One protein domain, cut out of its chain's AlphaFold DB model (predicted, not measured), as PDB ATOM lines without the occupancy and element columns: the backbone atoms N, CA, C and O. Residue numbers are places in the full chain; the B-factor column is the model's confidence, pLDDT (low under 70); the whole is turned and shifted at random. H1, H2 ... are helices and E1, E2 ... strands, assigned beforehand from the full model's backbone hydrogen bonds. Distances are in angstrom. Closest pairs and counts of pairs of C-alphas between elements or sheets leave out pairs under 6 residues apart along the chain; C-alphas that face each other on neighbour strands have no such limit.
ATOM      1  N   LEU A 111     -35.383   7.407 -37.838       87.56
ATOM      2  CA  LEU A 111     -34.870   8.735 -37.566       87.56
ATOM      3  C   LEU A 111     -34.448   9.364 -38.891       87.56
ATOM      4  O   LEU A 111     -33.687   8.757 -39.640       87.56
ATOM      5  N   SER A 112     -34.947  10.561 -39.186       86.75
ATOM      6  CA  SER A 112     -34.544  11.339 -40.357       86.75
ATOM      7  C   SER A 112     -33.621  12.450 -39.905       86.75
ATOM      8  O   SER A 112     -34.078  13.426 -39.322       86.75
ATOM      9  N   VAL A 113     -32.329  12.292 -40.171       81.00
ATOM     10  CA  VAL A 113     -31.314  13.282 -39.808       81.00
ATOM     11  C   VAL A 113     -30.470  13.556 -41.046       81.00
ATOM     12  O   VAL A 113     -30.153  12.617 -41.780       81.00
ATOM     13  N   GLY A 114     -30.152  14.823 -41.333       76.31
ATOM     14  CA  GLY A 114     -29.371  15.198 -42.524       76.31
ATOM     15  C   GLY A 114     -29.974  14.694 -43.845       76.31
ATOM     16  O   GLY A 114     -29.247  14.347 -44.770       76.31
ATOM     17  N   GLY A 115     -31.302  14.545 -43.909       81.75
ATOM     18  CA  GLY A 115     -32.003  13.993 -45.074       81.75
ATOM     19  C   GLY A 115     -31.859  12.478 -45.273       81.75
ATOM     20  O   GLY A 115     -32.342  11.956 -46.276       81.75
ATOM     21  N   LYS A 116     -31.238  11.752 -44.334       86.69
ATOM     22  CA  LYS A 116     -31.020  10.301 -44.426       86.69
ATOM     23  C   LYS A 116     -31.738   9.530 -43.317       86.69
ATOM     24  O   LYS A 116     -31.888  10.045 -42.207       86.69
ATOM     25  N   PRO A 117     -32.203   8.300 -43.594       89.94
ATOM     26  CA  PRO A 117     -32.868   7.459 -42.611       89.94
ATOM     27  C   PRO A 117     -31.862   6.652 -41.780       89.94
ATOM     28  O   PRO A 117     -30.935   6.034 -42.303       89.94
ATOM     29  N   TRP A 118     -32.084   6.615 -40.470       90.81
ATOM     30  CA  TRP A 118     -31.275   5.896 -39.487       90.81
ATOM     31  C   TRP A 118     -32.175   5.118 -38.528       90.81
ATOM     32  O   TRP A 118     -33.301   5.527 -38.250       90.81
ATOM     33  N   HIS A 119     -31.676   4.015 -37.966       91.31
ATOM     34  CA  HIS A 119     -32.312   3.402 -36.793       91.31
ATOM     35  C   HIS A 119     -31.923   4.159 -35.525       91.31
ATOM     36  O   HIS A 119     -30.760   4.537 -35.369       91.31
ATOM     37  N   LYS A 120     -32.837   4.230 -34.554       87.56
ATOM     38  CA  LYS A 120     -32.566   4.744 -33.194       87.56
ATOM     39  C   LYS A 120     -31.309   4.143 -32.553       87.56
ATOM     40  O   LYS A 120     -30.519   4.854 -31.950       87.56
ATOM     41  N   GLN A 121     -31.079   2.843 -32.742       89.12
ATOM     42  CA  GLN A 121     -29.900   2.139 -32.211       89.12
ATOM     43  C   GLN A 121     -28.626   2.327 -33.055       89.12
ATOM     44  O   GLN A 121     -27.505   2.115 -32.583       89.12
ATOM     45  N   CYS A 122     -28.778   2.682 -34.331       89.81
ATOM     46  CA  CYS A 122     -27.651   2.923 -35.230       89.81
ATOM     47  C   CYS A 122     -27.120   4.355 -35.110       89.81
ATOM     48  O   CYS A 122     -25.966   4.598 -35.461       89.81
ATOM     49  N   PHE A 123     -27.936   5.269 -34.584       89.69
ATOM     50  CA  PHE A 123     -27.616   6.673 -34.408       89.69
ATOM     51  C   PHE A 123     -26.763   6.921 -33.153       89.69
ATOM     52  O   PHE A 123     -27.231   7.319 -32.086       89.69
ATOM     53  N   LYS A 124     -25.468   6.627 -33.278       90.56
ATOM     54  CA  LYS A 124     -24.470   6.785 -32.215       90.56
ATOM     55  C   LYS A 124     -23.231   7.499 -32.730       90.56
ATOM     56  O   LYS A 124     -22.859   7.328 -33.886       90.56
ATOM     57  N   CYS A 125     -22.578   8.251 -31.849       89.06
ATOM     58  CA  CYS A 125     -21.348   8.971 -32.149       89.06
ATOM     59  C   CYS A 125     -20.255   8.012 -32.638       89.06
ATOM     60  O   CYS A 125     -19.974   7.018 -31.971       89.06
ATOM     61  N   ASN A 126     -19.595   8.324 -33.752       87.00
ATOM     62  CA  ASN A 126     -18.496   7.500 -34.255       87.00
ATOM     63  C   ASN A 126     -17.237   7.569 -33.369       87.00
ATOM     64  O   ASN A 126     -16.521   6.582 -33.256       87.00
ATOM     65  N   GLY A 127     -16.998   8.699 -32.693       85.12
ATOM     66  CA  GLY A 127     -15.825   8.884 -31.828       85.12
ATOM     67  C   GLY A 127     -15.936   8.228 -30.446       85.12
ATOM     68  O   GLY A 127     -14.950   7.717 -29.927       85.12
ATOM     69  N   CYS A 128     -17.126   8.219 -29.833       88.44
ATOM     70  CA  CYS A 128     -17.318   7.699 -28.469       88.44
ATOM     71  C   CYS A 128     -18.387   6.607 -28.338       88.44
ATOM     72  O   CYS A 128     -18.703   6.200 -27.224       88.44
ATOM     73  N   ALA A 129     -18.991   6.164 -29.445       87.31
ATOM     74  CA  ALA A 129     -20.065   5.165 -29.504       87.31
ATOM     75  C   ALA A 129     -21.331   5.480 -28.676       87.31
ATOM     76  O   ALA A 129     -22.254   4.665 -28.631       87.31
ATOM     77  N   LYS A 130     -21.422   6.666 -28.060       87.38
ATOM     78  CA  LYS A 130     -22.580   7.098 -27.272       87.38
ATOM     79  C   LYS A 130     -23.790   7.330 -28.178       87.38
ATOM     80  O   LYS A 130     -23.659   7.968 -29.225       87.38
ATOM     81  N   ALA A 131     -24.959   6.844 -27.760       87.06
ATOM     82  CA  ALA A 131     -26.221   7.115 -28.443       87.06
ATOM     83  C   ALA A 131     -26.496   8.626 -28.471       87.06
ATOM     84  O   ALA A 131     -26.376   9.304 -27.446       87.06
ATOM     85  N   LEU A 132     -26.828   9.146 -29.651       84.44
ATOM     86  CA  LEU A 132     -27.149  10.555 -29.851       84.44
ATOM     87  C   LEU A 132     -28.666  10.732 -29.846       84.44
ATOM     88  O   LEU A 132     -29.406   9.861 -30.295       84.44
ATOM     89  N   SER A 133     -29.126  11.850 -29.294       77.62
ATOM     90  CA  SER A 133     -30.537  12.248 -29.336       77.62
ATOM     91  C   SER A 133     -30.727  13.254 -30.455       77.62
ATOM     92  O   SER A 133     -29.867  14.115 -30.599       77.62
ATOM     93  N   LEU A 134     -31.847  13.146 -31.173       74.31
ATOM     94  CA  LEU A 134     -32.239  14.074 -32.235       74.31
ATOM     95  C   LEU A 134     -32.176  15.538 -31.765       74.31
ATOM     96  O   LEU A 134     -32.722  15.872 -30.712       74.31
ATOM     97  N   GLY A 135     -31.549  16.400 -32.562       69.25
ATOM     98  CA  GLY A 135     -31.345  17.830 -32.311       69.25
ATOM     99  C   GLY A 135     -30.069  18.203 -31.535       69.25
ATOM    100  O   GLY A 135     -29.813  19.389 -31.327       69.25
ATOM    101  N   ALA A 136     -29.253  17.239 -31.092       66.31
ATOM    102  CA  ALA A 136     -28.005  17.493 -30.352       66.31
ATOM    103  C   ALA A 136     -26.758  16.835 -30.976       66.31
ATOM    104  O   ALA A 136     -25.653  16.933 -30.429       66.31
ATOM    105  N   GLU A 137     -26.937  16.160 -32.101       70.94
ATOM    106  CA  GLU A 137     -25.916  15.566 -32.948       70.94
ATOM    107  C   GLU A 137     -25.206  16.596 -33.825       70.94
ATOM    108  O   GLU A 137     -25.707  17.679 -34.114       70.94
ATOM    109  N   CYS A 138     -24.029  16.208 -34.290       76.31
ATOM    110  CA  CYS A 138     -23.355  16.852 -35.394       76.31
ATOM    111  C   CYS A 138     -23.181  15.817 -36.503       76.31
ATOM    112  O   CYS A 138     -22.668  14.733 -36.232       76.31
ATOM    113  N   MET A 139     -23.576  16.125 -37.737       77.12
ATOM    114  CA  MET A 139     -23.260  15.285 -38.889       77.12
ATOM    115  C   MET A 139     -22.224  15.929 -39.791       77.12
ATOM    116  O   MET A 139     -22.316  17.102 -40.125       77.12
ATOM    117  N   ARG A 140     -21.232  15.130 -40.180       76.25
ATOM    118  CA  ARG A 140     -20.200  15.478 -41.159       76.25
ATOM    119  C   ARG A 140     -19.956  14.250 -42.016       76.25
ATOM    120  O   ARG A 140     -19.803  13.163 -41.465       76.25
ATOM    121  N   GLU A 141     -19.976  14.424 -43.337       77.75
ATOM    122  CA  GLU A 141     -19.738  13.344 -44.312       77.75
ATOM    123  C   GLU A 141     -20.550  12.071 -43.996       77.75
ATOM    124  O   GLU A 141     -20.010  10.974 -43.874       77.75
ATOM    125  N   ASP A 142     -21.861  12.229 -43.763       77.81
ATOM    126  CA  ASP A 142     -22.785  11.136 -43.410       77.81
ATOM    127  C   ASP A 142     -22.452  10.364 -42.123       77.81
ATOM    128  O   ASP A 142     -23.019   9.302 -41.853       77.81
ATOM    129  N   THR A 143     -21.558  10.901 -41.293       83.88
ATOM    130  CA  THR A 143     -21.142  10.283 -40.040       83.88
ATOM    131  C   THR A 143     -21.613  11.121 -38.849       83.88
ATOM    132  O   THR A 143     -21.289  12.308 -38.756       83.88
ATOM    133  N   PRO A 144     -22.376  10.529 -37.911       86.31
ATOM    134  CA  PRO A 144     -22.846  11.237 -36.731       86.31
ATOM    135  C   PRO A 144     -21.778  11.284 -35.628       86.31
ATOM    136  O   PRO A 144     -21.170  10.275 -35.258       86.31
ATOM    137  N   TYR A 145     -21.600  12.465 -35.046       85.00
ATOM    138  CA  TYR A 145     -20.699  12.772 -33.938       85.00
ATOM    139  C   TYR A 145     -21.454  13.497 -32.819       85.00
ATOM    140  O   TYR A 145     -22.435  14.199 -33.056       85.00
ATOM    141  N   CYS A 146     -20.997  13.353 -31.575       86.12
ATOM    142  CA  CYS A 146     -21.430  14.251 -30.505       86.12
ATOM    143  C   CYS A 146     -20.663  15.575 -30.599       86.12
ATOM    144  O   CYS A 146     -19.517  15.585 -31.047       86.12
ATOM    145  N   LYS A 147     -21.241  16.666 -30.084       78.69
ATOM    146  CA  LYS A 147     -20.589  17.989 -30.027       78.69
ATOM    147  C   LYS A 147     -19.174  17.945 -29.436       78.69
ATOM    148  O   LYS A 147     -18.279  18.616 -29.935       78.69
ATOM    149  N   GLY A 148     -18.964  17.107 -28.414       79.81
ATOM    150  CA  GLY A 148     -17.664  16.936 -27.759       79.81
ATOM    151  C   GLY A 148     -16.606  16.247 -28.628       79.81
ATOM    152  O   GLY A 148     -15.484  16.730 -28.702       79.81
ATOM    153  N   CYS A 149     -16.947  15.145 -29.307       83.12
ATOM    154  CA  CYS A 149     -16.027  14.491 -30.247       83.12
ATOM    155  C   CYS A 149     -15.805  15.370 -31.476       83.12
ATOM    156  O   CYS A 149     -14.673  15.546 -31.899       83.12
ATOM    157  N   TYR A 150     -16.865  15.996 -31.984       81.19
ATOM    158  CA  TYR A 150     -16.773  16.875 -33.138       81.19
ATOM    159  C   TYR A 150     -15.794  18.031 -32.902       81.19
ATOM    160  O   TYR A 150     -14.889  18.240 -33.698       81.19
ATOM    161  N   GLY A 151     -15.926  18.748 -31.780       77.56
ATOM    162  CA  GLY A 151     -15.024  19.854 -31.453       77.56
ATOM    163  C   GLY A 151     -13.600  19.421 -31.091       77.56
ATOM    164  O   GLY A 151     -12.689  20.236 -31.172       77.56
ATOM    165  N   LYS A 152     -13.398  18.156 -30.698       77.12
ATOM    166  CA  LYS A 152     -12.072  17.587 -30.427       77.12
ATOM    167  C   LYS A 152     -11.354  17.182 -31.716       77.12
ATOM    168  O   LYS A 152     -10.168  17.455 -31.846       77.12
ATOM    169  N   ASP A 153     -12.059  16.507 -32.619       77.25
ATOM    170  CA  ASP A 153     -11.478  15.917 -33.830       77.25
ATOM    171  C   ASP A 153     -11.443  16.913 -35.005       77.25
ATOM    172  O   ASP A 153     -10.571  16.823 -35.862       77.25
ATOM    173  N   PHE A 154     -12.369  17.879 -35.040       76.88
ATOM    174  CA  PHE A 154     -12.519  18.847 -36.138       76.88
ATOM    175  C   PHE A 154     -12.460  20.304 -35.678       76.88
ATOM    176  O   PHE A 154     -12.826  21.217 -36.421       76.88
ATOM    177  N   GLY A 155     -12.044  20.526 -34.436       70.56
ATOM    178  CA  GLY A 155     -11.886  21.859 -33.900       70.56
ATOM    179  C   GLY A 155     -10.614  22.565 -34.314       70.56
ATOM    180  O   GLY A 155      -9.657  21.902 -34.705       70.56
ATOM    181  N   PRO A 156     -10.562  23.905 -34.192       67.12
ATOM    182  CA  PRO A 156      -9.295  24.606 -34.315       67.12
ATOM    183  C   PRO A 156      -8.322  24.071 -33.252       67.12
ATOM    184  O   PRO A 156      -8.716  23.835 -32.104       67.12
ATOM    185  N   GLU A 157      -7.067  23.844 -33.648       54.97
ATOM    186  CA  GLU A 157      -6.020  23.303 -32.774       54.97
ATOM    187  C   GLU A 157      -5.917  24.124 -31.477       54.97
ATOM    188  O   GLU A 157      -5.718  25.336 -31.510       54.97
ATOM    189  N   GLY A 158      -6.094  23.461 -30.324       54.44
ATOM    190  CA  GLY A 158      -6.025  24.093 -28.996       54.44
ATOM    191  C   GLY A 158      -7.183  23.786 -28.033       54.44
ATOM    192  O   GLY A 158      -7.166  24.260 -26.898       54.44
ATOM    193  N   PHE A 159      -8.181  22.984 -28.425       53.88
ATOM    194  CA  PHE A 159      -9.344  22.662 -27.581       53.88
ATOM    195  C   PHE A 159      -9.019  21.666 -26.441       53.88
ATOM    196  O   PHE A 159      -9.191  20.450 -26.551       53.88
ATOM    197  N   GLY A 160      -8.544  22.197 -25.311       46.53
ATOM    198  CA  GLY A 160      -8.413  21.494 -24.030       46.53
ATOM    199  C   GLY A 160      -9.762  21.270 -23.329       46.53
ATOM    200  O   GLY A 160     -10.728  22.000 -23.536       46.53
ATOM    201  N   ARG A 161      -9.836  20.228 -22.492       46.56
ATOM    202  CA  ARG A 161     -11.052  19.700 -21.838       46.56
ATOM    203  C   ARG A 161     -11.639  20.611 -20.737       46.56
ATOM    204  O   ARG A 161     -11.882  20.106 -19.648       46.56
ATOM    205  N   ASN A 162     -11.836  21.914 -20.949       50.09
ATOM    206  CA  ASN A 162     -12.478  22.790 -19.946       50.09
ATOM    207  C   ASN A 162     -12.884  24.212 -20.397       50.09
ATOM    208  O   ASN A 162     -13.225  25.011 -19.529       50.09
ATOM    209  N   SER A 163     -12.921  24.576 -21.681       46.72
ATOM    210  CA  SER A 163     -13.370  25.927 -22.062       46.72
ATOM    211  C   SER A 163     -14.855  25.978 -22.441       46.72
ATOM    212  O   SER A 163     -15.288  25.454 -23.467       46.72
ATOM    213  N   GLU A 164     -15.631  26.681 -21.615       53.97
ATOM    214  CA  GLU A 164     -16.945  27.254 -21.924       53.97
ATOM    215  C   GLU A 164     -16.803  28.343 -23.007       53.97
ATOM    216  O   GLU A 164     -17.040  29.520 -22.788       53.97
ATOM    217  N   PHE A 165     -16.345  27.965 -24.199       47.47
ATOM    218  CA  PHE A 165     -16.426  28.806 -25.386       47.47
ATOM    219  C   PHE A 165     -17.082  27.983 -26.479       47.47
ATOM    220  O   PHE A 165     -16.489  27.132 -27.140       47.47
ATOM    221  N   THR A 166     -18.388  28.200 -26.569       51.97
ATOM    222  CA  THR A 166     -19.331  27.521 -27.440       51.97
ATOM    223  C   THR A 166     -18.825  27.510 -28.878       51.97
ATOM    224  O   THR A 166     -18.600  28.575 -29.458       51.97
ATOM    225  N   TYR A 167     -18.759  26.334 -29.505       53.34
ATOM    226  CA  TYR A 167     -19.029  26.281 -30.939       53.34
ATOM    227  C   TYR A 167     -20.406  26.902 -31.113       53.34
ATOM    228  O   TYR A 167     -21.416  26.336 -30.690       53.34
ATOM    229  N   THR A 168     -20.436  28.135 -31.602       57.03
ATOM    230  CA  THR A 168     -21.692  28.840 -31.789       57.03
ATOM    231  C   THR A 168     -22.508  28.063 -32.813       57.03
ATOM    232  O   THR A 168     -21.959  27.459 -33.738       57.03
ATOM    233  N   ALA A 169     -23.832  28.091 -32.670       55.66
ATOM    234  CA  ALA A 169     -24.736  27.524 -33.668       55.66
ATOM    235  C   ALA A 169     -24.399  28.008 -35.097       55.66
ATOM    236  O   ALA A 169     -24.578  27.265 -36.054       55.66
ATOM    237  N   ALA A 170     -23.820  29.209 -35.226       55.22
ATOM    238  CA  ALA A 170     -23.345  29.776 -36.484       55.22
ATOM    239  C   ALA A 170     -22.184  28.998 -37.134       55.22
ATOM    240  O   ALA A 170     -22.183  28.842 -38.351       55.22
ATOM    241  N   LYS A 171     -21.212  28.483 -36.361       58.72
ATOM    242  CA  LYS A 171     -20.137  27.647 -36.929       58.72
ATOM    243  C   LYS A 171     -20.625  26.248 -37.290       58.72
ATOM    244  O   LYS A 171     -20.266  25.751 -38.347       58.72
ATOM    245  N   TYR A 172     -21.513  25.668 -36.479       59.53
ATOM    246  CA  TYR A 172     -22.187  24.419 -36.843       59.53
ATOM    247  C   TYR A 172     -22.963  24.563 -38.163       59.53
ATOM    248  O   TYR A 172     -22.793  23.747 -39.062       59.53
ATOM    249  N   ALA A 173     -23.709  25.656 -38.342       58.19
ATOM    250  CA  ALA A 173     -24.420  25.931 -39.588       58.19
ATOM    251  C   ALA A 173     -23.486  26.139 -40.800       58.19
ATOM    252  O   ALA A 173     -23.808  25.683 -41.895       58.19
ATOM    253  N   ALA A 174     -22.331  26.793 -40.615       56.66
ATOM    254  CA  ALA A 174     -21.363  27.042 -41.687       56.66
ATOM    255  C   ALA A 174     -20.677  25.761 -42.198       56.66
ATOM    256  O   ALA A 174     -20.440  25.634 -43.395       56.66
ATOM    257  N   ASP A 175     -20.421  24.796 -41.311       58.16
ATOM    258  CA  ASP A 175     -19.842  23.491 -41.658       58.16
ATOM    259  C   ASP A 175     -20.901  22.459 -42.109       58.16
ATOM    260  O   ASP A 175     -20.608  21.267 -42.221       58.16
ATOM    261  N   GLY A 176     -22.149  22.888 -42.349       53.03
ATOM    262  CA  GLY A 176     -23.248  22.011 -42.777       53.03
ATOM    263  C   GLY A 176     -23.758  21.067 -41.684       53.03
ATOM    264  O   GLY A 176     -24.402  20.061 -41.975       53.03
TER     265      GLY A 176
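This is residues 111 to 176 of the 178 residues of an uncharacterized protein of Sphaeroforma arctica JP610 (UniProt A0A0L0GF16). A small two-stranded hairpin, E3 and E4, lies in the middle of a string of loosely joined parts, with a second hairpin, E1 and E2, at one end of the longest axis and the loop around Gly 158 at the other. Between the hairpins, residues 120 to 136 make a wide loop that passes E4 on the side away from H2; the short helix H1 follows directly on E4, and residues 154 to 168 swing out and fold back to the short helix H2, which lies off the E3 side of the middle hairpin. The 66 printed residues hold four named strands and two named helices in the order E1 E2 E3 E4 H1 H2, and each hairpin is an antiparallel sheet of two strands. The class is mixed, helices and strands, with under half of the residues, 28, in named elements. The whole is compact, with a radius of gyration of the C-alphas of 12.1 A and spans of 34 by 23 by 18 A.

E1, residues 111 to 113, and E2, residues 116 to 119, form a hairpin with a tight link, antiparallel at 142 degrees between directions. N 111 and O 118 are 2.8 A apart, and N 116 and O 113 are 2.9 A apart, both within hydrogen-bond range. E3, residues 137 to 140, and E4, residues 143 to 146, form the other hairpin, antiparallel at 141 degrees. N 138 and O 145 are within hydrogen-bond range at 2.8 A, as are N 143 and O 140 at 2.9 A. E1 and E3 are apart, but only just, at 8.4 A. H1, residues 147 to 153, comes closest to E3 with the C-alphas of Lys 147 and Cys 138, 6.1 A apart. H2, residues 169 to 174, comes closest to E3 with the C-alphas of Tyr 172 and Cys 138, 7.8 A apart. H1 and H2 are apart, and so are E4 and H2. In H1 and H2 every O i to N i+4 pair is within hydrogen-bond range.

E1 begins at C-alpha 111, (-34.870, 8.735, -37.566), and is 6.2 A long; E2 is 10.4 A. E3 is 10.0 A and E4 10.3 A. H1 is 10.1 A long, from C-alpha 147 at (-20.589, 17.989, -30.027). H2 is 8.7 A and ends at C-alpha 174, (-21.363, 27.042, -41.687).

The two C-alphas farthest apart, those of Pro 117 and Gly 158, are 34.4 A apart. The printed part has no cut. The links E2 to E3, 17 residues, and H1 to H2, 15 residues, are long. The mean pLDDT of the printed part is 73.3; residues 135 to 136 and 156 to 176 are under 70.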